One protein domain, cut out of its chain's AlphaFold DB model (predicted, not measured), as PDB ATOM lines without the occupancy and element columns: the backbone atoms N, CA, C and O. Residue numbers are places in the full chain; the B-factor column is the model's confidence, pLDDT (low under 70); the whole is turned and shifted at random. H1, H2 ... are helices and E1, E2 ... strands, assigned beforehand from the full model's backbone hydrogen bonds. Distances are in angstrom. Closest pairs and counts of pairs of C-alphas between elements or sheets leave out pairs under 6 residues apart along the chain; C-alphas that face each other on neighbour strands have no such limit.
ATOM      1  N   GLY A 356      14.368 -48.281  -6.003       64.00
ATOM      2  CA  GLY A 356      14.807 -48.061  -7.385       64.00
ATOM      3  C   GLY A 356      16.302 -47.748  -7.499       64.00
ATOM      4  O   GLY A 356      16.960 -48.210  -8.430       64.00
ATOM      5  N   SER A 357      16.875 -47.052  -6.505       66.50
ATOM      6  CA  SER A 357      18.331 -46.847  -6.416       66.50
ATOM      7  C   SER A 357      19.113 -48.151  -6.192       66.50
ATOM      8  O   SER A 357      20.270 -48.255  -6.596       66.50
ATOM      9  N   HIS A 358      18.456 -49.175  -5.637       62.78
ATOM     10  CA  HIS A 358      18.961 -50.540  -5.493       62.78
ATOM     11  C   HIS A 358      18.397 -51.435  -6.603       62.78
ATOM     12  O   HIS A 358      17.742 -52.449  -6.343       62.78
ATOM     13  N   SER A 359      18.625 -51.030  -7.855       63.19
ATOM     14  CA  SER A 359      18.144 -51.754  -9.033       63.19
ATOM     15  C   SER A 359      18.589 -53.218  -8.978       63.19
ATOM     16  O   SER A 359      19.783 -53.509  -8.892       63.19
ATOM     17  N   ARG A 360      17.636 -54.161  -9.020       58.28
ATOM     18  CA  ARG A 360      17.941 -55.606  -8.998       58.28
ATOM     19  C   ARG A 360      18.438 -56.137 -10.340       58.28
ATOM     20  O   ARG A 360      18.881 -57.280 -10.421       58.28
ATOM     21  N   TRP A 361      18.326 -55.324 -11.379       62.16
ATOM     22  CA  TRP A 361      18.754 -55.603 -12.741       62.16
ATOM     23  C   TRP A 361      19.243 -54.294 -13.383       62.16
ATOM     24  O   TRP A 361      18.826 -53.212 -12.970       62.16
ATOM     25  N   GLU A 362      20.209 -54.359 -14.302       56.59
ATOM     26  CA  GLU A 362      20.868 -53.167 -14.863       56.59
ATOM     27  C   GLU A 362      19.865 -52.238 -15.567       56.59
ATOM     28  O   GLU A 362      18.851 -52.694 -16.099       56.59
ATOM     29  N   LYS A 363      20.142 -50.921 -15.603       55.78
ATOM     30  CA  LYS A 363      19.428 -50.020 -16.525       55.78
ATOM     31  C   LYS A 363      19.577 -50.649 -17.905       55.78
ATOM     32  O   LYS A 363      20.716 -50.762 -18.335       55.78
ATOM     33  N   TYR A 364      18.467 -51.074 -18.525       59.06
ATOM     34  CA  TYR A 364      18.455 -51.751 -19.824       59.06
ATOM     35  C   TYR A 364      19.596 -51.222 -20.687       59.06
ATOM     36  O   TYR A 364      19.643 -50.019 -20.956       59.06
ATOM     37  N   ASP A 365      20.548 -52.085 -21.028       46.00
ATOM     38  CA  ASP A 365      21.762 -51.691 -21.732       46.00
ATOM     39  C   ASP A 365      21.376 -51.474 -23.201       46.00
ATOM     40  O   ASP A 365      21.513 -52.339 -24.073       46.00
ATOM     41  N   VAL A 366      20.688 -50.353 -23.447       53.56
ATOM     42  CA  VAL A 366      19.998 -50.129 -24.709       53.56
ATOM     43  C   VAL A 366      21.012 -49.630 -25.727       53.56
ATOM     44  O   VAL A 366      21.602 -48.560 -25.539       53.56
ATOM     45  N   PRO A 367      21.226 -50.343 -26.845       53.41
ATOM     46  CA  PRO A 367      22.027 -49.795 -27.921       53.41
ATOM     47  C   PRO A 367      21.375 -48.524 -28.452       53.41
ATOM     48  O   PRO A 367      20.154 -48.404 -28.509       53.41
ATOM     49  N   LYS A 368      22.218 -47.576 -28.863       55.56
ATOM     50  CA  LYS A 368      21.818 -46.282 -29.420       55.56
ATOM     51  C   LYS A 368      21.143 -46.480 -30.781       55.56
ATOM     52  O   LYS A 368      21.779 -46.284 -31.813       55.56
ATOM     53  N   CYS A 369      19.881 -46.895 -30.801       61.72
ATOM     54  CA  CYS A 369      19.081 -46.837 -32.013       61.72
ATOM     55  C   CYS A 369      18.497 -45.421 -32.137       61.72
ATOM     56  O   CYS A 369      17.963 -44.903 -31.153       61.72
ATOM     57  N   PRO A 370      18.613 -44.758 -33.301       69.19
ATOM     58  CA  PRO A 370      18.112 -43.400 -33.485       69.19
ATOM     59  C   PRO A 370      16.591 -43.351 -33.654       69.19
ATOM     60  O   PRO A 370      16.060 -42.269 -33.867       69.19
ATOM     61  N   VAL A 371      15.884 -44.481 -33.568       78.12
ATOM     62  CA  VAL A 371      14.433 -44.572 -33.764       78.12
ATOM     63  C   VAL A 371      13.762 -45.280 -32.591       78.12
ATOM     64  O   VAL A 371      14.322 -46.215 -32.017       78.12
ATOM     65  N   ILE A 372      12.558 -44.827 -32.261       82.75
ATOM     66  CA  ILE A 372      11.656 -45.445 -31.290       82.75
ATOM     67  C   ILE A 372      10.474 -46.059 -32.029       82.75
ATOM     68  O   ILE A 372      10.021 -45.522 -33.038       82.75
ATOM     69  N   GLU A 373       9.977 -47.185 -31.537       86.75
ATOM     70  CA  GLU A 373       8.780 -47.813 -32.081       86.75
ATOM     71  C   GLU A 373       7.592 -47.559 -31.156       86.75
ATOM     72  O   GLU A 373       7.666 -47.790 -29.946       86.75
ATOM     73  N   VAL A 374       6.498 -47.085 -31.741       88.94
ATOM     74  CA  VAL A 374       5.302 -46.652 -31.027       88.94
ATOM     75  C   VAL A 374       4.082 -47.307 -31.647       88.94
ATOM     76  O   VAL A 374       3.944 -47.328 -32.868       88.94
ATOM     77  N   THR A 375       3.173 -47.791 -30.806       90.69
ATOM     78  CA  THR A 375       1.824 -48.165 -31.226       90.69
ATOM     79  C   THR A 375       0.806 -47.206 -30.626       90.69
ATOM     80  O   THR A 375       0.786 -46.985 -29.416       90.69
ATOM     81  N   GLU A 376      -0.047 -46.650 -31.476       91.12
ATOM     82  CA  GLU A 376      -1.174 -45.801 -31.103       91.12
ATOM     83  C   GLU A 376      -2.478 -46.539 -31.407       91.12
ATOM     84  O   GLU A 376      -2.615 -47.186 -32.447       91.12
ATOM     85  N   VAL A 377      -3.426 -46.464 -30.476       89.00
ATOM     86  CA  VAL A 377      -4.752 -47.058 -30.622       89.00
ATOM     87  C   VAL A 377      -5.790 -45.944 -30.649       89.00
ATOM     88  O   VAL A 377      -5.936 -45.187 -29.683       89.00
ATOM     89  N   TRP A 378      -6.496 -45.861 -31.769       87.62
ATOM     90  CA  TRP A 378      -7.487 -44.845 -32.091       87.62
ATOM     91  C   TRP A 378      -8.890 -45.419 -31.955       87.62
ATOM     92  O   TRP A 378      -9.154 -46.560 -32.339       87.62
ATOM     93  N   VAL A 379      -9.789 -44.622 -31.395       85.31
ATOM     94  CA  VAL A 379     -11.149 -45.030 -31.065       85.31
ATOM     95  C   VAL A 379     -12.119 -43.962 -31.548       85.31
ATOM     96  O   VAL A 379     -11.856 -42.777 -31.372       85.31
ATOM     97  N   GLU A 380     -13.214 -44.380 -32.174       81.62
ATOM     98  CA  GLU A 380     -14.250 -43.469 -32.654       81.62
ATOM     99  C   GLU A 380     -14.984 -42.832 -31.464       81.62
ATOM    100  O   GLU A 380     -15.207 -43.488 -30.439       81.62
ATOM    101  N   ASP A 381     -15.300 -41.540 -31.558       71.19
ATOM    102  CA  ASP A 381     -15.918 -40.813 -30.440       71.19
ATOM    103  C   ASP A 381     -17.429 -41.072 -30.318       71.19
ATOM    104  O   ASP A 381     -17.952 -41.074 -29.204       71.19
ATOM    105  N   ASP A 382     -18.104 -41.386 -31.428       67.19
ATOM    106  CA  ASP A 382     -19.565 -41.545 -31.480       67.19
ATOM    107  C   ASP A 382     -20.052 -42.996 -31.254       67.19
ATOM    108  O   ASP A 382     -21.214 -43.205 -30.900       67.19
ATOM    109  N   ASP A 383     -19.186 -44.010 -31.410       71.12
ATOM    110  CA  ASP A 383     -19.548 -45.429 -31.257       71.12
ATOM    111  C   ASP A 383     -18.578 -46.198 -30.342       71.12
ATOM    112  O   ASP A 383     -17.487 -46.620 -30.738       71.12
ATOM    113  N   LEU A 384     -19.020 -46.465 -29.108       66.06
ATOM    114  CA  LEU A 384     -18.274 -47.240 -28.105       66.06
ATOM    115  C   LEU A 384     -18.214 -48.757 -28.393       66.06
ATOM    116  O   LEU A 384     -17.513 -49.504 -27.696       66.06
ATOM    117  N   SER A 385     -18.939 -49.230 -29.405       69.00
ATOM    118  CA  SER A 385     -18.888 -50.611 -29.883       69.00
ATOM    119  C   SER A 385     -17.965 -50.789 -31.092       69.00
ATOM    120  O   SER A 385     -17.619 -51.927 -31.432       69.00
ATOM    121  N   SER A 386     -17.503 -49.681 -31.685       76.56
ATOM    122  CA  SER A 386     -16.586 -49.689 -32.821       76.56
ATOM    123  C   SER A 386     -15.262 -50.398 -32.480       76.56
ATOM    124  O   SER A 386     -14.768 -50.326 -31.340       76.56
ATOM    125  N   PRO A 387     -14.671 -51.131 -33.444       80.88
ATOM    126  CA  PRO A 387     -13.363 -51.736 -33.262       80.88
ATOM    127  C   PRO A 387     -12.280 -50.653 -33.251       80.88
ATOM    128  O   PRO A 387     -12.212 -49.817 -34.149       80.88
ATOM    129  N   ALA A 388     -11.393 -50.710 -32.263       83.31
ATOM    130  CA  ALA A 388     -10.263 -49.802 -32.174       83.31
ATOM    131  C   ALA A 388      -9.282 -50.005 -33.347       83.31
ATOM    132  O   ALA A 388      -8.948 -51.138 -33.709       83.31
ATOM    133  N   LEU A 389      -8.797 -48.903 -33.921       85.44
ATOM    134  CA  LEU A 389      -7.802 -48.903 -34.991       85.44
ATOM    135  C   LEU A 389      -6.397 -48.846 -34.386       85.44
ATOM    136  O   LEU A 389      -6.075 -47.933 -33.630       85.44
ATOM    137  N   VAL A 390      -5.547 -49.807 -34.738       87.50
ATOM    138  CA  VAL A 390      -4.176 -49.913 -34.224       87.50
ATOM    139  C   VAL A 390      -3.190 -49.486 -35.307       87.50
ATOM    140  O   VAL A 390      -3.150 -50.084 -36.380       87.50
ATOM    141  N   GLU A 391      -2.378 -48.471 -35.021       87.88
ATOM    142  CA  GLU A 391      -1.335 -47.963 -35.915       87.88
ATOM    143  C   GLU A 391       0.035 -48.094 -35.238       87.88
ATOM    144  O   GLU A 391       0.242 -47.598 -34.131       87.88
ATOM    145  N   THR A 392       0.990 -48.750 -35.897       86.62
ATOM    146  CA  THR A 392       2.377 -48.842 -35.421       86.62
ATOM    147  C   THR A 392       3.279 -47.985 -36.297       86.62
ATOM    148  O   THR A 392       3.331 -48.176 -37.511       86.62
ATOM    149  N   LYS A 393       4.009 -47.054 -35.678       87.62
ATOM    150  CA  LYS A 393       4.908 -46.105 -36.343       87.62
ATOM    151  C   LYS A 393       6.300 -46.105 -35.717       87.62
ATOM    152  O   LYS A 393       6.474 -46.375 -34.528       87.62
ATOM    153  N   THR A 394       7.306 -45.781 -36.524       86.25
ATOM    154  CA  THR A 394       8.688 -45.577 -36.068       86.25
ATOM    155  C   THR A 394       9.035 -44.099 -36.106       86.25
ATOM    156  O   THR A 394       8.881 -43.466 -37.149       86.25
ATOM    157  N   ILE A 395       9.534 -43.564 -34.998       85.38
ATOM    158  CA  ILE A 395       9.760 -42.129 -34.815       85.38
ATOM    159  C   ILE A 395      11.253 -41.882 -34.587       85.38
ATOM    160  O   ILE A 395      11.857 -42.562 -33.752       85.38
ATOM    161  N   PRO A 396      11.885 -40.937 -35.296       84.31
ATOM    162  CA  PRO A 396      13.256 -40.532 -35.010       84.31
ATOM    163  C   PRO A 396      13.396 -39.938 -33.603       84.31
ATOM    164  O   PRO A 396      12.558 -39.174 -33.140       84.31
ATOM    165  N   SER A 397      14.512 -40.220 -32.930       79.31
ATOM    166  CA  SER A 397      14.796 -39.733 -31.570       79.31
ATOM    167  C   SER A 397      14.900 -38.206 -31.474       79.31
ATOM    168  O   SER A 397      14.834 -37.660 -30.376       79.31
ATOM    169  N   LEU A 398      15.109 -37.531 -32.608       79.88
ATOM    170  CA  LEU A 398      15.182 -36.074 -32.718       79.88
ATOM    171  C   LEU A 398      13.791 -35.421 -32.748       79.88
ATOM    172  O   LEU A 398      13.656 -34.300 -32.276       79.88
ATOM    173  N   ASP A 399      12.769 -36.137 -33.225       84.06
ATOM    174  CA  ASP A 399      11.411 -35.613 -33.429       84.06
ATOM    175  C   ASP A 399      10.464 -35.932 -32.261       84.06
ATOM    176  O   ASP A 399       9.251 -35.771 -32.365       84.06
ATOM    177  N   ILE A 400      11.005 -36.399 -31.131       83.25
ATOM    178  CA  ILE A 400      10.203 -36.816 -29.972       83.25
ATOM    179  C   ILE A 400       9.392 -35.658 -29.403       83.25
ATOM    180  O   ILE A 400       8.245 -35.870 -29.029       83.25
ATOM    181  N   ASP A 401       9.967 -34.456 -29.338       82.62
ATOM    182  CA  ASP A 401       9.282 -33.295 -28.764       82.62
ATOM    183  C   ASP A 401       8.067 -32.907 -29.636       82.62
ATOM    184  O   ASP A 401       6.956 -32.801 -29.123       82.62
ATOM    185  N   ASN A 402       8.232 -32.879 -30.964       83.88
ATOM    186  CA  ASN A 402       7.129 -32.664 -31.911       83.88
ATOM    187  C   ASN A 402       6.066 -33.774 -31.828       83.88
ATOM    188  O   ASN A 402       4.871 -33.508 -31.927       83.88
ATOM    189  N   TRP A 403       6.488 -35.028 -31.646       88.00
ATOM    190  CA  TRP A 403       5.566 -36.159 -31.523       88.00
ATOM    191  C   TRP A 403       4.769 -36.145 -30.206       88.00
ATOM    192  O   TRP A 403       3.590 -36.519 -30.182       88.00
ATOM    193  N   LEU A 404       5.385 -35.707 -29.104       84.06
ATOM    194  CA  LEU A 404       4.697 -35.531 -27.824       84.06
ATOM    195  C   LEU A 404       3.607 -34.453 -27.914       84.06
ATOM    196  O   LEU A 404       2.579 -34.601 -27.257       84.06
ATOM    197  N   GLU A 405       3.799 -33.443 -28.766       82.88
ATOM    198  CA  GLU A 405       2.845 -32.359 -29.038       82.88
ATOM    199  C   GLU A 405       1.764 -32.717 -30.085       82.88
ATOM    200  O   GLU A 405       0.854 -31.925 -30.331       82.88
ATOM    201  N   GLU A 406       1.807 -33.911 -30.700       83.31
ATOM    202  CA  GLU A 406       0.786 -34.334 -31.667       83.31
ATOM    203  C   GLU A 406      -0.616 -34.392 -31.042       83.31
ATOM    204  O   GLU A 406      -0.852 -35.114 -30.061       83.31
ATOM    205  N   SER A 407      -1.565 -33.727 -31.713       76.31
ATOM    206  CA  SER A 407      -2.985 -33.723 -31.347       76.31
ATOM    207  C   SER A 407      -3.494 -35.143 -31.048       76.31
ATOM    208  O   SER A 407      -3.227 -36.074 -31.822       76.31
ATOM    209  N   PRO A 408      -4.245 -35.336 -29.949       77.31
ATOM    210  CA  PRO A 408      -4.894 -36.605 -29.640       77.31
ATOM    211  C   PRO A 408      -6.123 -36.885 -30.522       77.31
ATOM    212  O   PRO A 408      -6.711 -37.956 -30.393       77.31
ATOM    213  N   PHE A 409      -6.485 -35.975 -31.436       79.12
ATOM    214  CA  PHE A 409      -7.598 -36.127 -32.380       79.12
ATOM    215  C   PHE A 409      -7.103 -36.251 -33.814       79.12
ATOM    216  O   PHE A 409      -6.252 -35.475 -34.264       79.12
ATOM    217  N   ARG A 410      -7.685 -37.194 -34.554       79.50
ATOM    218  CA  ARG A 410      -7.419 -37.381 -35.979       79.50
ATOM    219  C   ARG A 410      -8.693 -37.815 -36.701       79.50
ATOM    220  O   ARG A 410      -9.423 -38.678 -36.226       79.50
ATOM    221  N   CYS A 411      -8.937 -37.241 -37.877       70.06
ATOM    222  CA  CYS A 411     -10.012 -37.692 -38.758       70.06
ATOM    223  C   CYS A 411      -9.496 -38.802 -39.676       70.06
ATOM    224  O   CYS A 411      -8.522 -38.607 -40.408       70.06
ATOM    225  N   PHE A 412     -10.167 -39.949 -39.653       75.12
ATOM    226  CA  PHE A 412      -9.950 -41.047 -40.593       75.12
ATOM    227  C   PHE A 412     -11.103 -41.081 -41.611       75.12
ATOM    228  O   PHE A 412     -12.128 -40.436 -41.387       75.12
ATOM    229  N   PRO A 413     -10.998 -41.842 -42.719       64.62
ATOM    230  CA  PRO A 413     -12.062 -41.922 -43.728       64.62
ATOM    231  C   PRO A 413     -13.439 -42.373 -43.199       64.62
ATOM    232  O   PRO A 413     -14.418 -42.254 -43.926       64.62
ATOM    233  N   GLY A 414     -13.508 -42.898 -41.968       62.22
ATOM    234  CA  GLY A 414     -14.728 -43.366 -41.305       62.22
ATOM    235  C   GLY A 414     -15.307 -42.454 -40.215       62.22
ATOM    236  O   GLY A 414     -16.398 -42.756 -39.764       62.22
ATOM    237  N   GLY A 415     -14.639 -41.365 -39.801       71.62
ATOM    238  CA  GLY A 415     -15.123 -40.516 -38.698       71.62
ATOM    239  C   GLY A 415     -14.023 -39.764 -37.937       71.62
ATOM    240  O   GLY A 415     -12.848 -39.786 -38.323       71.62
ATOM    241  N   ALA A 416     -14.409 -39.084 -36.852       77.38
ATOM    242  CA  ALA A 416     -13.486 -38.467 -35.900       77.38
ATOM    243  C   ALA A 416     -13.055 -39.500 -34.846       77.38
ATOM    244  O   ALA A 416     -13.892 -40.138 -34.207       77.38
ATOM    245  N   TYR A 417     -11.743 -39.670 -34.681       82.44
ATOM    246  CA  TYR A 417     -11.171 -40.602 -33.716       82.44
ATOM    247  C   TYR A 417     -10.340 -39.845 -32.686       82.44
ATOM    248  O   TYR A 417      -9.554 -38.954 -33.033       82.44
ATOM    249  N   SER A 418     -10.445 -40.271 -31.431       83.94
ATOM    250  CA  SER A 418      -9.543 -39.869 -30.358       83.94
ATOM    251  C   SER A 418      -8.574 -40.992 -29.999       83.94
ATOM    252  O   SER A 418      -8.844 -42.189 -30.156       83.94
ATOM    253  N   ARG A 419      -7.385 -40.606 -29.541       87.56
ATOM    254  CA  ARG A 419      -6.330 -41.537 -29.140       87.56
ATOM    255  C   ARG A 419      -6.594 -42.058 -27.728       87.56
ATOM    256  O   ARG A 419      -6.522 -41.311 -26.756       87.56
ATOM    257  N   ALA A 420      -6.870 -43.354 -27.604       85.81
ATOM    258  CA  ALA A 420      -7.170 -43.984 -26.317       85.81
ATOM    259  C   ALA A 420      -5.915 -44.517 -25.606       85.81
ATOM    260  O   ALA A 420      -5.811 -44.439 -24.378       85.81
ATOM    261  N   LEU A 421      -4.961 -45.055 -26.374       89.25
ATOM    262  CA  LEU A 421      -3.716 -45.625 -25.864       89.25
ATOM    263  C   LEU A 421      -2.542 -45.236 -26.762       89.25
ATOM    264  O   LEU A 421      -2.606 -45.382 -27.983       89.25
ATOM    265  N   ARG A 422      -1.439 -44.833 -26.138       91.75
ATOM    266  CA  ARG A 422      -0.148 -44.613 -26.788       91.75
ATOM    267  C   ARG A 422       0.921 -45.398 -26.049       91.75
ATOM    268  O   ARG A 422       1.117 -45.224 -24.849       91.75
ATOM    269  N   LEU A 423       1.595 -46.284 -26.772       91.69
ATOM    270  CA  LEU A 423       2.497 -47.274 -26.204       91.69
ATOM    271  C   LEU A 423       3.860 -47.233 -26.893       91.69
ATOM    272  O   LEU A 423       3.942 -47.290 -28.116       91.69
ATOM    273  N   VAL A 424       4.930 -47.162 -26.105       90.69
ATOM    274  CA  VAL A 424       6.319 -47.241 -26.579       90.69
ATOM    275  C   VAL A 424       6.868 -48.631 -26.296       90.69
ATOM    276  O   VAL A 424       6.817 -49.106 -25.158       90.69
ATOM    277  N   TRP A 425       7.429 -49.260 -27.326       87.56
ATOM    278  CA  TRP A 425       8.054 -50.573 -27.211       87.56
ATOM    279  C   TRP A 425       9.531 -50.460 -26.843       87.56
ATOM    280  O   TRP A 425      10.292 -49.709 -27.456       87.56
ATOM    281  N   VAL A 426       9.955 -51.273 -25.878       83.88
ATOM    282  CA  VAL A 426      11.359 -51.447 -25.507       83.88
ATOM    283  C   VAL A 426      11.693 -52.938 -25.486       83.88
ATOM    284  O   VAL A 426      10.924 -53.742 -24.973       83.88
ATOM    285  N   GLY A 427      12.835 -53.326 -26.052       73.06
ATOM    286  CA  GLY A 427      13.276 -54.726 -26.110       73.06
ATOM    287  C   GLY A 427      13.454 -55.207 -27.546       73.06
ATOM    288  O   GLY A 427      13.563 -54.400 -28.468       73.06
ATOM    289  N   GLN A 428      13.493 -56.518 -27.770       68.69
ATOM    290  CA  GLN A 428      13.782 -57.107 -29.083       68.69
ATOM    291  C   GLN A 428      12.817 -58.263 -29.375       68.69
ATOM    292  O   GLN A 428      12.578 -59.085 -28.506       68.69
ATOM    293  N   GLU A 429      12.256 -58.334 -30.582       57.06
ATOM    294  CA  GLU A 429      11.282 -59.375 -30.970       57.06
ATOM    295  C   GLU A 429      11.944 -60.680 -31.468       57.06
ATOM    296  O   GLU A 429      11.315 -61.729 -31.487       57.06
ATOM    297  N   GLY A 430      13.228 -60.649 -31.843       59.41
ATOM    298  CA  GLY A 430      13.954 -61.800 -32.402       59.41
ATOM    299  C   GLY A 430      15.393 -61.449 -32.790       59.41
ATOM    300  O   GLY A 430      15.955 -60.509 -32.255       59.41
ATOM    301  N   THR A 431      16.015 -62.137 -33.750       48.22
ATOM    302  CA  THR A 431      17.410 -61.881 -34.194       48.22
ATOM    303  C   THR A 431      17.606 -60.632 -35.072       48.22
ATOM    304  O   THR A 431      18.741 -60.285 -35.395       48.22
ATOM    305  N   MET A 432      16.536 -59.925 -35.455       48.12
ATOM    306  CA  MET A 432      16.619 -58.704 -36.270       48.12
ATOM    307  C   MET A 432      17.035 -57.452 -35.475       48.12
ATOM    308  O   MET A 432      16.912 -57.405 -34.250       48.12
ATOM    309  N   LYS A 433      17.551 -56.443 -36.205       53.38
ATOM    310  CA  LYS A 433      18.100 -55.163 -35.706       53.38
ATOM    311  C   LYS A 433      17.240 -54.550 -34.588       53.38
ATOM    312  O   LYS A 433      16.045 -54.344 -34.752       53.38
ATOM    313  N   ARG A 434      17.893 -54.214 -33.470       55.81
ATOM    314  CA  ARG A 434      17.284 -53.646 -32.256       55.81
ATOM    315  C   ARG A 434      16.643 -52.273 -32.529       55.81
ATOM    316  O   ARG A 434      17.364 -51.338 -32.861       55.81
ATOM    317  N   THR A 435      15.327 -52.137 -32.341       59.84
ATOM    318  CA  THR A 435      14.543 -50.880 -32.418       59.84
ATOM    319  C   THR A 435      14.157 -50.376 -31.023       59.84
ATOM    320  O   THR A 435      12.984 -50.192 -30.715       59.84
ATOM    321  N   SER A 436      15.146 -50.199 -30.143       65.12
ATOM    322  CA  SER A 436      14.905 -49.761 -28.761       65.12
ATOM    323  C   SER A 436      15.342 -48.305 -28.539       65.12
ATOM    324  O   SER A 436      16.396 -47.912 -29.051       65.12
ATOM    325  N   PRO A 437      14.587 -47.514 -27.750       71.00
ATOM    326  CA  PRO A 437      14.936 -46.131 -27.422       71.00
ATOM    327  C   PRO A 437      16.245 -46.032 -26.634       71.00
ATOM    328  O   PRO A 437      16.473 -46.801 -25.705       71.00
ATOM    329  N   SER A 438      17.083 -45.033 -26.926       75.69
ATOM    330  CA  SER A 438      18.263 -44.759 -26.089       75.69
ATOM    331  C   SER A 438      17.877 -44.450 -24.632       75.69
ATOM    332  O   SER A 438      16.808 -43.896 -24.377       75.69
ATOM    333  N   THR A 439      18.765 -44.715 -23.667       77.81
ATOM    334  CA  THR A 439      18.508 -44.455 -22.234       77.81
ATOM    335  C   THR A 439      18.082 -43.010 -21.961       77.81
ATOM    336  O   THR A 439      17.161 -42.777 -21.187       77.81
ATOM    337  N   LYS A 440      18.690 -42.037 -22.657       80.12
ATOM    338  CA  LYS A 440      18.321 -40.615 -22.544       80.12
ATOM    339  C   LYS A 440      16.900 -40.347 -23.034       80.12
ATOM    340  O   LYS A 440      16.182 -39.564 -22.430       80.12
ATOM    341  N   VAL A 441      16.507 -40.977 -24.139       82.69
ATOM    342  CA  VAL A 441      15.149 -40.867 -24.684       82.69
ATOM    343  C   VAL A 441      14.141 -41.493 -23.726       82.69
ATOM    344  O   VAL A 441      13.115 -40.887 -23.446       82.69
ATOM    345  N   LEU A 442      14.457 -42.663 -23.178       83.94
ATOM    346  CA  LEU A 442      13.597 -43.353 -22.225       83.94
ATOM    347  C   LEU A 442      13.396 -42.539 -20.937       83.94
ATOM    348  O   LEU A 442      12.267 -42.415 -20.479       83.94
ATOM    349  N   GLU A 443      14.457 -41.934 -20.392       84.62
ATOM    350  CA  GLU A 443      14.372 -41.028 -19.236       84.62
ATOM    351  C   GLU A 443      13.554 -39.762 -19.559       84.62
ATOM    352  O   GLU A 443      12.786 -39.295 -18.722       84.62
ATOM    353  N   ARG A 444      13.654 -39.225 -20.786       85.00
ATOM    354  CA  ARG A 444      12.811 -38.099 -21.233       85.00
ATOM    355  C   ARG A 444      11.330 -38.486 -21.308       85.00
ATOM    356  O   ARG A 444      10.498 -37.735 -20.807       85.00
ATOM    357  N   LEU A 445      11.009 -39.644 -21.888       88.19
ATOM    358  CA  LEU A 445       9.635 -40.151 -22.001       88.19
ATOM    359  C   LEU A 445       9.033 -40.484 -20.633       88.19
ATOM    360  O   LEU A 445       7.909 -40.085 -20.341       88.19
ATOM    361  N   ALA A 446       9.797 -41.163 -19.775       88.69
ATOM    362  CA  ALA A 446       9.368 -41.493 -18.423       88.69
ATOM    363  C   ALA A 446       9.042 -40.231 -17.614       88.69
ATOM    364  O   ALA A 446       7.989 -40.170 -16.980       88.69
ATOM    365  N   LYS A 447       9.865 -39.182 -17.735       88.31
ATOM    366  CA  LYS A 447       9.613 -37.896 -17.082       88.31
ATOM    367  C   LYS A 447       8.398 -37.164 -17.658       88.31
ATOM    368  O   LYS A 447       7.604 -36.624 -16.890       88.31
ATOM    369  N   ALA A 448       8.235 -37.156 -18.984       87.25
ATOM    370  CA  ALA A 448       7.096 -36.521 -19.653       87.25
ATOM    371  C   ALA A 448       5.758 -37.153 -19.234       87.25
ATOM    372  O   ALA A 448       4.789 -36.445 -18.979       87.25
ATOM    373  N   TRP A 449       5.726 -38.480 -19.092       89.81
ATOM    374  CA  TRP A 449       4.524 -39.241 -18.732       89.81
ATOM    375  C   TRP A 449       4.405 -39.547 -17.232       89.81
ATOM    376  O   TRP A 449       3.502 -40.280 -16.824       89.81
ATOM    377  N   LYS A 450       5.299 -38.987 -16.402       88.19
ATOM    378  CA  LYS A 450       5.382 -39.195 -14.942       88.19
ATOM    379  C   LYS A 450       5.506 -40.676 -14.523       88.19
ATOM    380  O   LYS A 450       4.972 -41.078 -13.493       88.19
ATOM    381  N   LEU A 451       6.218 -41.491 -15.304       88.81
ATOM    382  CA  LEU A 451       6.401 -42.936 -15.091       88.81
ATOM    383  C   LEU A 451       7.661 -43.306 -14.294       88.81
ATOM    384  O   LEU A 451       7.890 -44.491 -14.053       88.81
ATOM    385  N   ASP A 452       8.475 -42.332 -13.887       86.12
ATOM    386  CA  ASP A 452       9.772 -42.574 -13.239       86.12
ATOM    387  C   ASP A 452       9.656 -43.489 -12.004       86.12
ATOM    388  O   ASP A 452      10.339 -44.510 -11.927       86.12
ATOM    389  N   ASP A 453       8.724 -43.186 -11.091       82.62
ATOM    390  CA  ASP A 453       8.528 -43.953  -9.849       82.62
ATOM    391  C   ASP A 453       8.032 -45.386 -10.123       82.62
ATOM    392  O   ASP A 453       8.413 -46.337  -9.438       82.62
ATOM    393  N   ALA A 454       7.191 -45.561 -11.149       86.62
ATOM    394  CA  ALA A 454       6.687 -46.868 -11.567       86.62
ATOM    395  C   ALA A 454       7.795 -47.738 -12.172       86.62
ATOM    396  O   ALA A 454       7.879 -48.933 -11.882       86.62
ATOM    397  N   LEU A 455       8.680 -47.135 -12.969       86.00
ATOM    398  CA  LEU A 455       9.853 -47.813 -13.514       86.00
ATOM    399  C   LEU A 455      10.883 -48.131 -12.423       86.00
ATOM    400  O   LEU A 455      11.471 -49.210 -12.445       86.00
ATOM    401  N   ASP A 456      11.069 -47.246 -11.443       83.69
ATOM    402  CA  ASP A 456      11.890 -47.506 -10.255       83.69
ATOM    403  C   ASP A 456      11.357 -48.678  -9.427       83.69
ATOM    404  O   ASP A 456      12.118 -49.577  -9.053       83.69
ATOM    405  N   TYR A 457      10.041 -48.741  -9.213       84.81
ATOM    406  CA  TYR A 457       9.422 -49.895  -8.569       84.81
ATOM    407  C   TYR A 457       9.632 -51.179  -9.381       84.81
ATOM    408  O   TYR A 457      10.045 -52.198  -8.821       84.81
ATOM    409  N   ALA A 458       9.408 -51.149 -10.695       84.94
ATOM    410  CA  ALA A 458       9.636 -52.313 -11.547       84.94
ATOM    411  C   ALA A 458      11.104 -52.784 -11.504       84.94
ATOM    412  O   ALA A 458      11.368 -53.985 -11.509       84.94
ATOM    413  N   ARG A 459      12.064 -51.859 -11.368       81.44
ATOM    414  CA  ARG A 459      13.493 -52.157 -11.160       81.44
ATOM    415  C   ARG A 459      13.814 -52.793  -9.809       81.44
ATOM    416  O   ARG A 459      14.786 -53.541  -9.682       81.44
ATOM    417  N   SER A 460      12.987 -52.541  -8.800       83.19
ATOM    418  CA  SER A 460      13.174 -53.090  -7.455       83.19
ATOM    419  C   SER A 460      12.702 -54.540  -7.288       83.19
ATOM    420  O   SER A 460      13.059 -55.198  -6.305       83.19
ATOM    421  N   CYS A 461      11.912 -55.073  -8.228       82.25
ATOM    422  CA  CYS A 461      11.281 -56.385  -8.106       82.25
ATOM    423  C   CYS A 461      11.441 -57.246  -9.371       82.25
ATOM    424  O   CYS A 461      11.643 -56.753 -10.473       82.25
ATOM    425  N   PHE A 462      11.374 -58.573  -9.207       83.31
ATOM    426  CA  PHE A 462      11.361 -59.508 -10.344       83.31
ATOM    427  C   PHE A 462       9.950 -59.774 -10.866       83.31
ATOM    428  O   PHE A 462       9.772 -60.093 -12.038       83.31
ATOM    429  N   ALA A 463       8.954 -59.698  -9.986       88.81
ATOM    430  CA  ALA A 463       7.560 -59.936 -10.299       88.81
ATOM    431  C   ALA A 463       6.688 -59.113  -9.347       88.81
ATOM    432  O   ALA A 463       6.923 -59.157  -8.137       88.81
ATOM    433  N   GLY A 464       5.698 -58.389  -9.862       88.06
ATOM    434  CA  GLY A 464       4.807 -57.594  -9.023       88.06
ATOM    435  C   GLY A 464       3.895 -56.663  -9.807       88.06
ATOM    436  O   GLY A 464       4.090 -56.429 -10.994       88.06
ATOM    437  N   VAL A 465       2.903 -56.119  -9.113       91.00
ATOM    438  CA  VAL A 465       2.002 -55.076  -9.612       91.00
ATOM    439  C   VAL A 465       1.961 -53.949  -8.591       91.00
ATOM    440  O   VAL A 465       2.114 -54.207  -7.394       91.00
ATOM    441  N   SER A 466       1.826 -52.704  -9.038       88.62
ATOM    442  CA  SER A 466       1.733 -51.554  -8.139       88.62
ATOM    443  C   SER A 466       0.973 -50.401  -8.780       88.62
ATOM    444  O   SER A 466       1.069 -50.170  -9.984       88.62
ATOM    445  N   ALA A 467       0.253 -49.663  -7.942       85.25
ATOM    446  CA  ALA A 467      -0.244 -48.326  -8.226       85.25
ATOM    447  C   ALA A 467       0.559 -47.348  -7.356       85.25
ATOM    448  O   ALA A 467       0.599 -47.503  -6.127       85.25
ATOM    449  N   THR A 468       1.249 -46.388  -7.970       73.50
ATOM    450  CA  THR A 468       1.964 -45.332  -7.232       73.50
ATOM    451  C   THR A 468       0.982 -44.242  -6.798       73.50
ATOM    452  O   THR A 468      -0.106 -44.128  -7.366       73.50
ATOM    453  N   ALA A 469       1.330 -43.461  -5.769       64.81
ATOM    454  CA  ALA A 469       0.463 -42.374  -5.320       64.81
ATOM    455  C   ALA A 469       0.240 -41.371  -6.472       64.81
ATOM    456  O   ALA A 469       1.173 -41.117  -7.243       64.81
ATOM    457  N   PRO A 470      -0.977 -40.825  -6.637       61.78
ATOM    458  CA  PRO A 470      -1.244 -39.883  -7.713       61.78
ATOM    459  C   PRO A 470      -0.375 -38.627  -7.543       61.78
ATOM    460  O   PRO A 470      -0.453 -37.928  -6.532       61.78
ATOM    461  N   ARG A 471       0.484 -38.332  -8.530       55.38
ATOM    462  CA  ARG A 471       1.267 -37.082  -8.573       55.38
ATOM    463  C   ARG A 471       0.402 -35.975  -9.176       55.38
ATOM    464  O   ARG A 471       0.449 -35.712 -10.386       55.38
ATOM    465  N   GLY A 472      -0.389 -35.342  -8.313       64.94
ATOM    466  CA  GLY A 472      -1.464 -34.435  -8.711       64.94
ATOM    467  C   GLY A 472      -2.674 -35.239  -9.180       64.94
ATOM    468  O   GLY A 472      -3.081 -36.179  -8.513       64.94
ATOM    469  N   GLU A 473      -3.201 -34.914 -10.354       68.50
ATOM    470  CA  GLU A 473      -4.366 -35.578 -10.954       68.50
ATOM    471  C   GLU A 473      -4.013 -36.826 -11.795       68.50
ATOM    472  O   GLU A 473      -4.882 -37.442 -12.387       68.50
ATOM    473  N   THR A 474      -2.746 -37.245 -11.887       77.88
ATOM    474  CA  THR A 474      -2.338 -38.368 -12.759       77.88
ATOM    475  C   THR A 474      -2.238 -39.693 -11.994       77.88
ATOM    476  O   THR A 474      -1.455 -39.801 -11.050       77.88
ATOM    477  N   LEU A 475      -2.965 -40.718 -12.445       83.12
ATOM    478  CA  LEU A 475      -2.853 -42.099 -11.966       83.12
ATOM    479  C   LEU A 475      -1.707 -42.818 -12.680       83.12
ATOM    480  O   LEU A 475      -1.558 -42.679 -13.892       83.12
ATOM    481  N   VAL A 476      -0.914 -43.598 -11.947       88.25
ATOM    482  CA  VAL A 476       0.269 -44.284 -12.480       88.25
ATOM    483  C   VAL A 476       0.321 -45.719 -11.953       88.25
ATOM    484  O   VAL A 476       0.141 -45.976 -10.760       88.25
ATOM    485  N   PHE A 477       0.573 -46.661 -12.856       91.44
ATOM    486  CA  PHE A 477       0.483 -48.094 -12.613       91.44
ATOM    487  C   PHE A 477       1.664 -48.843 -13.232       91.44
ATOM    488  O   PHE A 477       2.286 -48.387 -14.195       91.44
ATOM    489  N   THR A 478       1.964 -50.025 -12.697       92.25
ATOM    490  CA  THR A 478       3.010 -50.892 -13.237       92.25
ATOM    491  C   THR A 478       2.750 -52.374 -12.996       92.25
ATOM    492  O   THR A 478       2.210 -52.776 -11.965       92.25
ATOM    493  N   VAL A 479       3.173 -53.184 -13.966       93.81
ATOM    494  CA  VAL A 479       3.248 -54.645 -13.929       93.81
ATOM    495  C   VAL A 479       4.683 -55.033 -14.268       93.81
ATOM    496  O   VAL A 479       5.200 -54.654 -15.315       93.81
ATOM    497  N   ALA A 480       5.324 -55.815 -13.410       91.06
ATOM    498  CA  ALA A 480       6.671 -56.322 -13.608       91.06
ATOM    499  C   ALA A 480       6.670 -57.856 -13.618       91.06
ATOM    500  O   ALA A 480       6.099 -58.494 -12.733       91.06
ATOM    501  N   TYR A 481       7.330 -58.441 -14.614       90.56
ATOM    502  CA  TYR A 481       7.683 -59.854 -14.755       90.56
ATOM    503  C   TYR A 481       9.028 -59.955 -15.503       90.56
ATOM    504  O   TYR A 481       9.119 -60.310 -16.681       90.56
ATOM    505  N   HIS A 482      10.099 -59.574 -14.813       83.25
ATOM    506  CA  HIS A 482      11.445 -59.497 -15.372       83.25
ATOM    507  C   HIS A 482      12.031 -60.895 -15.670       83.25
ATOM    508  O   HIS A 482      11.835 -61.820 -14.873       83.25
ATOM    509  N   PRO A 483      12.814 -61.068 -16.760       78.56
ATOM    510  CA  PRO A 483      13.179 -60.067 -17.782       78.56
ATOM    511  C   PRO A 483      12.164 -59.914 -18.920       78.56
ATOM    512  O   PRO A 483      12.289 -59.014 -19.739       78.56
ATOM    513  N   LYS A 484      11.170 -60.799 -18.991       83.38
ATOM    514  CA  LYS A 484      10.372 -61.015 -20.204       83.38
ATOM    515  C   LYS A 484       9.334 -59.928 -20.473       83.38
ATOM    516  O   LYS A 484       9.043 -59.657 -21.635       83.38
ATOM    517  N   LEU A 485       8.755 -59.347 -19.420       89.94
ATOM    518  CA  LEU A 485       7.691 -58.356 -19.540       89.94
ATOM    519  C   LEU A 485       7.716 -57.350 -18.387       89.94
ATOM    520  O   LEU A 485       7.601 -57.731 -17.227       89.94
ATOM    521  N   VAL A 486       7.784 -56.060 -18.693       91.12
ATOM    522  CA  VAL A 486       7.520 -54.971 -17.745       91.12
ATOM    523  C   VAL A 486       6.664 -53.928 -18.451       91.12
ATOM    524  O   VAL A 486       6.983 -53.521 -19.558       91.12
ATOM    525  N   ALA A 487       5.593 -53.468 -17.822       93.00
ATOM    526  CA  ALA A 487       4.761 -52.385 -18.322       93.00
ATOM    527  C   ALA A 487       4.597 -51.324 -17.234       93.00
ATOM    528  O   ALA A 487       4.314 -51.647 -16.079       93.00
ATOM    529  N   ALA A 488       4.760 -50.059 -17.600       93.06
ATOM    530  CA  ALA A 488       4.427 -48.914 -16.761       93.06
ATOM    531  C   ALA A 488       3.541 -47.972 -17.569       93.06
ATOM    532  O   ALA A 488       3.847 -47.693 -18.728       93.06
ATOM    533  N   TRP A 489       2.439 -47.510 -16.989       93.94
ATOM    534  CA  TRP A 489       1.513 -46.627 -17.689       93.94
ATOM    535  C   TRP A 489       0.873 -45.605 -16.764       93.94
ATOM    536  O   TRP A 489       0.773 -45.812 -15.554       93.94
ATOM    537  N   SER A 490       0.454 -44.492 -17.349       90.94
ATOM    538  CA  SER A 490      -0.172 -43.381 -16.656       90.94
ATOM    539  C   SER A 490      -1.438 -42.930 -17.369       90.94
ATOM    540  O   SER A 490      -1.629 -43.156 -18.567       90.94
ATOM    541  N   ARG A 491      -2.334 -42.322 -16.593       86.12
ATOM    542  CA  ARG A 491      -3.579 -41.728 -17.067       86.12
ATOM    543  C   ARG A 491      -3.827 -40.409 -16.331       86.12
ATOM    544  O   ARG A 491      -3.931 -40.432 -15.102       86.12
ATOM    545  N   PRO A 492      -3.928 -39.271 -17.032       79.50
ATOM    546  CA  PRO A 492      -4.371 -38.012 -16.434       79.50
ATOM    547  C   PRO A 492      -5.831 -38.117 -15.959       79.50
ATOM    548  O   PRO A 492      -6.646 -38.737 -16.646       79.50
ATOM    549  N   ALA A 493      -6.180 -37.544 -14.804       64.62
ATOM    550  CA  ALA A 493      -7.577 -37.285 -14.455       64.62
ATOM    551  C   ALA A 493      -8.075 -36.068 -15.243       64.62
ATOM    552  O   ALA A 493      -7.292 -35.209 -15.641       64.62
ATOM    553  N   LEU A 494      -9.369 -36.069 -15.549       58.47
ATOM    554  CA  LEU A 494      -9.994 -35.086 -16.430       58.47
ATOM    555  C   LEU A 494      -9.956 -33.690 -15.783       58.47
ATOM    556  O   LEU A 494     -10.359 -33.549 -14.632       58.47
ATOM    557  N   ALA A 495      -9.608 -32.656 -16.547       49.22
ATOM    558  CA  ALA A 495     -10.134 -31.319 -16.292       49.22
ATOM    559  C   ALA A 495     -11.556 -31.237 -16.893       49.22
ATOM    560  O   ALA A 495     -11.796 -31.846 -17.936       49.22
ATOM    561  N   PRO A 496     -12.512 -30.504 -16.291       44.81
ATOM    562  CA  PRO A 496     -13.916 -30.459 -16.733       44.81
ATOM    563  C   PRO A 496     -14.154 -29.947 -18.169       44.81
ATOM    564  O   PRO A 496     -15.282 -30.020 -18.649       44.81
ATOM    565  N   GLU A 497     -13.121 -29.453 -18.858       42.22
ATOM    566  CA  GLU A 497     -13.203 -28.866 -20.203       42.22
ATOM    567  C   GLU A 497     -12.414 -29.643 -21.281       42.22
ATOM    568  O   GLU A 497     -12.509 -29.297 -22.459       42.22
ATOM    569  N   GLU A 498     -11.666 -30.700 -20.928       49.12
ATOM    570  CA  GLU A 498     -10.844 -31.459 -21.886       49.12
ATOM    571  C   GLU A 498     -11.471 -32.806 -22.290       49.12
ATOM    572  O   GLU A 498     -12.073 -33.491 -21.454       49.12
ATOM    573  N   PRO A 499     -11.329 -33.238 -23.560       55.62
ATOM    574  CA  PRO A 499     -11.907 -34.496 -24.013       55.62
ATOM    575  C   PRO A 499     -11.105 -35.699 -23.490       55.62
ATOM    576  O   PRO A 499      -9.987 -35.572 -23.001       55.62
ATOM    577  N   THR A 500     -11.722 -36.879 -23.580       62.94
ATOM    578  CA  THR A 500     -11.343 -38.166 -22.963       62.94
ATOM    579  C   THR A 500      -9.843 -38.387 -22.669       62.94
ATOM    580  O   THR A 500      -9.030 -38.246 -23.582       62.94
ATOM    581  N   PRO A 501      -9.456 -38.868 -21.464       69.88
ATOM    582  CA  PRO A 501      -8.049 -38.997 -21.102       69.88
ATOM    583  C   PRO A 501      -7.353 -40.115 -21.886       69.88
ATOM    584  O   PRO A 501      -7.838 -41.251 -21.948       69.88
ATOM    585  N   GLU A 502      -6.176 -39.800 -22.420       83.81
ATOM    586  CA  GLU A 502      -5.281 -40.740 -23.096       83.81
ATOM    587  C   GLU A 502      -4.492 -41.578 -22.072       83.81
ATOM    588  O   GLU A 502      -3.975 -41.054 -21.084       83.81
ATOM    589  N   THR A 503      -4.368 -42.889 -22.310       89.38
ATOM    590  CA  THR A 503      -3.468 -43.754 -21.531       89.38
ATOM    591  C   THR A 503      -2.096 -43.813 -22.200       89.38
ATOM    592  O   THR A 503      -1.991 -44.158 -23.377       89.38
ATOM    593  N   GLN A 504      -1.032 -43.517 -21.455       92.19
ATOM    594  CA  GLN A 504       0.344 -43.481 -21.961       92.19
ATOM    595  C   GLN A 504       1.162 -44.597 -21.312       92.19
ATOM    596  O   GLN A 504       1.187 -44.699 -20.089       92.19
ATOM    597  N   ALA A 505       1.812 -45.452 -22.102       92.94
ATOM    598  CA  ALA A 505       2.471 -46.661 -21.611       92.94
ATOM    599  C   ALA A 505       3.876 -46.870 -22.193       92.94
ATOM    600  O   ALA A 505       4.119 -46.677 -23.382       92.94
ATOM    601  N   ILE A 506       4.793 -47.361 -21.362       91.94
ATOM    602  CA  ILE A 506       6.095 -47.895 -21.770       91.94
ATOM    603  C   ILE A 506       6.091 -49.391 -21.463       91.94
ATOM    604  O   ILE A 506       5.898 -49.789 -20.310       91.94
ATOM    605  N   VAL A 507       6.305 -50.218 -22.488       91.25
ATOM    606  CA  VAL A 507       6.302 -51.680 -22.365       91.25
ATOM    607  C   VAL A 507       7.640 -52.255 -22.804       91.25
ATOM    608  O   VAL A 507       8.037 -52.162 -23.964       91.25
ATOM    609  N   PHE A 508       8.314 -52.890 -21.853       88.06
ATOM    610  CA  PHE A 508       9.495 -53.709 -22.058       88.06
ATOM    611  C   PHE A 508       9.048 -55.141 -22.318       88.06
ATOM    612  O   PHE A 508       8.468 -55.776 -21.437       88.06
ATOM    613  N   ALA A 509       9.303 -55.644 -23.517       87.44
ATOM    614  CA  ALA A 509       8.987 -57.012 -23.890       87.44
ATOM    615  C   ALA A 509      10.057 -57.576 -24.827       87.44
ATOM    616  O   ALA A 509      10.508 -56.904 -25.761       87.44
ATOM    617  N   GLU A 510      10.434 -58.832 -24.597       79.81
ATOM    618  CA  GLU A 510      11.460 -59.528 -25.375       79.81
ATOM    619  C   GLU A 510      10.945 -60.845 -25.965       79.81
ATOM    620  O   GLU A 510      10.078 -61.505 -25.395       79.81
ATOM    621  N   GLY A 511      11.493 -61.229 -27.119       82.06
ATOM    622  CA  GLY A 511      11.236 -62.501 -27.791       82.06
ATOM    623  C   GLY A 511       9.752 -62.763 -28.055       82.06
ATOM    624  O   GLY A 511       9.035 -61.916 -28.593       82.06
ATOM    625  N   GLU A 512       9.301 -63.955 -27.659       81.88
ATOM    626  CA  GLU A 512       7.929 -64.434 -27.856       81.88
ATOM    627  C   GLU A 512       6.885 -63.571 -27.146       81.88
ATOM    628  O   GLU A 512       5.802 -63.359 -27.689       81.88
ATOM    629  N   GLU A 513       7.200 -63.026 -25.965       85.75
ATOM    630  CA  GLU A 513       6.278 -62.148 -25.247       85.75
ATOM    631  C   GLU A 513       5.941 -60.890 -26.064       85.75
ATOM    632  O   GLU A 513       4.783 -60.478 -26.095       85.75
ATOM    633  N   ARG A 514       6.911 -60.309 -26.784       85.88
ATOM    634  CA  ARG A 514       6.667 -59.141 -27.651       85.88
ATOM    635  C   ARG A 514       5.826 -59.487 -28.876       85.88
ATOM    636  O   ARG A 514       4.901 -58.739 -29.199       85.88
ATOM    637  N   ALA A 515       6.143 -60.594 -29.547       86.25
ATOM    638  CA  ALA A 515       5.386 -61.051 -30.710       86.25
ATOM    639  C   ALA A 515       3.917 -61.319 -30.336       86.25
ATOM    640  O   ALA A 515       2.993 -60.907 -31.041       86.25
ATOM    641  N   GLU A 516       3.699 -61.938 -29.175       87.25
ATOM    642  CA  GLU A 516       2.366 -62.226 -28.662       87.25
ATOM    643  C   GLU A 516       1.604 -60.960 -28.258       87.25
ATOM    644  O   GLU A 516       0.437 -60.812 -28.623       87.25
ATOM    645  N   LEU A 517       2.259 -60.009 -27.583       88.75
ATOM    646  CA  LEU A 517       1.658 -58.710 -27.269       88.75
ATOM    647  C   LEU A 517       1.169 -58.014 -28.544       88.75
ATOM    648  O   LEU A 517       0.032 -57.552 -28.593       88.75
ATOM    649  N   ARG A 518       1.975 -57.980 -29.610       87.12
ATOM    650  CA  ARG A 518       1.537 -57.394 -30.886       87.12
ATOM    651  C   ARG A 518       0.347 -58.127 -31.490       87.12
ATOM    652  O   ARG A 518      -0.592 -57.480 -31.950       87.12
ATOM    653  N   ARG A 519       0.364 -59.461 -31.462       88.31
ATOM    654  CA  ARG A 519      -0.735 -60.287 -31.976       88.31
ATOM    655  C   ARG A 519      -2.041 -60.022 -31.226       88.31
ATOM    656  O   ARG A 519      -3.087 -59.891 -31.856       88.31
ATOM    657  N   ILE A 520      -1.982 -59.927 -29.897       88.19
ATOM    658  CA  ILE A 520      -3.139 -59.619 -29.047       88.19
ATOM    659  C   ILE A 520      -3.614 -58.184 -29.297       88.19
ATOM    660  O   ILE A 520      -4.817 -57.951 -29.418       88.19
ATOM    661  N   LEU A 521      -2.699 -57.219 -29.407       87.62
ATOM    662  CA  LEU A 521      -3.054 -55.817 -29.618       87.62
ATOM    663  C   LEU A 521      -3.729 -55.598 -30.976       87.62
ATOM    664  O   LEU A 521      -4.709 -54.870 -31.039       87.62
ATOM    665  N   GLY A 522      -3.268 -56.278 -32.029       85.31
ATOM    666  CA  GLY A 522      -3.873 -56.231 -33.365       85.31
ATOM    667  C   GLY A 522      -5.221 -56.954 -33.497       85.31
ATOM    668  O   GLY A 522      -5.781 -56.998 -34.593       85.31
ATOM    669  N   SER A 523      -5.747 -57.546 -32.420       86.50
ATOM    670  CA  SER A 523      -7.096 -58.116 -32.413       86.50
ATOM    671  C   SER A 523      -8.173 -57.026 -32.292       86.50
ATOM    672  O   SER A 523      -7.887 -55.869 -31.994       86.50
ATOM    673  N   LYS A 524      -9.434 -57.376 -32.569       85.75
ATOM    674  CA  LYS A 524     -10.547 -56.417 -32.530       85.75
ATOM    675  C   LYS A 524     -10.944 -56.129 -31.081       85.75
ATOM    676  O   LYS A 524     -11.621 -56.945 -30.460       85.75
ATOM    677  N   TRP A 525     -10.548 -54.967 -30.577       86.69
ATOM    678  CA  TRP A 525     -10.924 -54.467 -29.254       86.69
ATOM    679  C   TRP A 525     -12.059 -53.453 -29.351       86.69
ATOM    680  O   TRP A 525     -12.048 -52.624 -30.256       86.69
TER     681      TRP A 525
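This is residues 356 to 525 of the 789 residues of the protein "F-box domain-containing protein" of Thermothielavioides terrestris (strain ATCC 38088 / NRRL 8126) (UniProt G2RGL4). One large, twisted sheet of eight strands runs through the domain, with H2 and H3 over one face and H4 over the other. The meander E5 E6 E7 E8, each strand the antiparallel neighbour of the one before, makes one part of the sheet; E1, E2, E3 and E4 make the other, joined to it where E4 and E8 run side by side. That pair is parallel and the sheet's other neighbour pairs are antiparallel. The printed part has 170 residues with four named helices and eight named strands, in the order E1 E2 H1 E3 E4 H2 H3 E5 E6 E7 E8 H4, of mixed class. It is compact, with a radius of gyration of the C-alphas of 16.2 A, and rounded, spanning 46 by 39 by 30 A.

E1, residues 371 to 380, and E2, residues 389 to 396, form a hairpin, with N 374 and O 393 2.9 A apart, within hydrogen-bond range. H1, residues 400 to 404, is not on the sheet, but only just, with 4 pairs of C-alphas within 10 A. E3, residues 409 to 412, forms a hairpin with E4, residues 415 to 426 (N 410 and O 417, 3.0 A). E4 bends by 52 degrees at residue 418; E1 lies on one side of it (N 423 and O 375, 2.9 A), E3 and E8, residues 503 to 509, on the other (N 424 and O 505, 2.9 A). H2, residues 439 to 448, is over E4 and, only just, with 3 C-alphas, over E8, at a height over the sheet of 9.2 A. H3, residues 452 to 460, is on the same face, over E6, residues 474 to 481, with closest C-alphas Ala 458 and Ala 480, 5.4 A. E6 forms hairpins with E5, residues 463 to 471 (N 466 and O 478, 3.0 A), and E7, residues 485 to 492 (N 479 and O 487, 2.9 A); E7 and E8 form another (N 488 and O 506, 3.0 A). H4, residues 511 to 521, is on the opposite face, along E8 at 7 degrees on the local plane. Every O i to N i+4 pair is within hydrogen-bond range in H1, H2, H3 and H4.

E1 begins at C-alpha 371 (14.433, -44.572, -33.764) and measures 28.7 A. E4, 31.5 A, ends at C-alpha 426 (11.359, -51.447, -25.507). H4, 15.9 A, ends at C-alpha 521 (-3.054, -55.817, -29.618).

The C-alphas of His 358 and Pro 413, the two farthest apart, are 50.0 A apart. The printed part has no cut; the link E4 to H2 is long. Mean pLDDT of the printed part is 78.4; 43 residues are under 70, among them 356 to 370, 428 to 436 and 493 to 501.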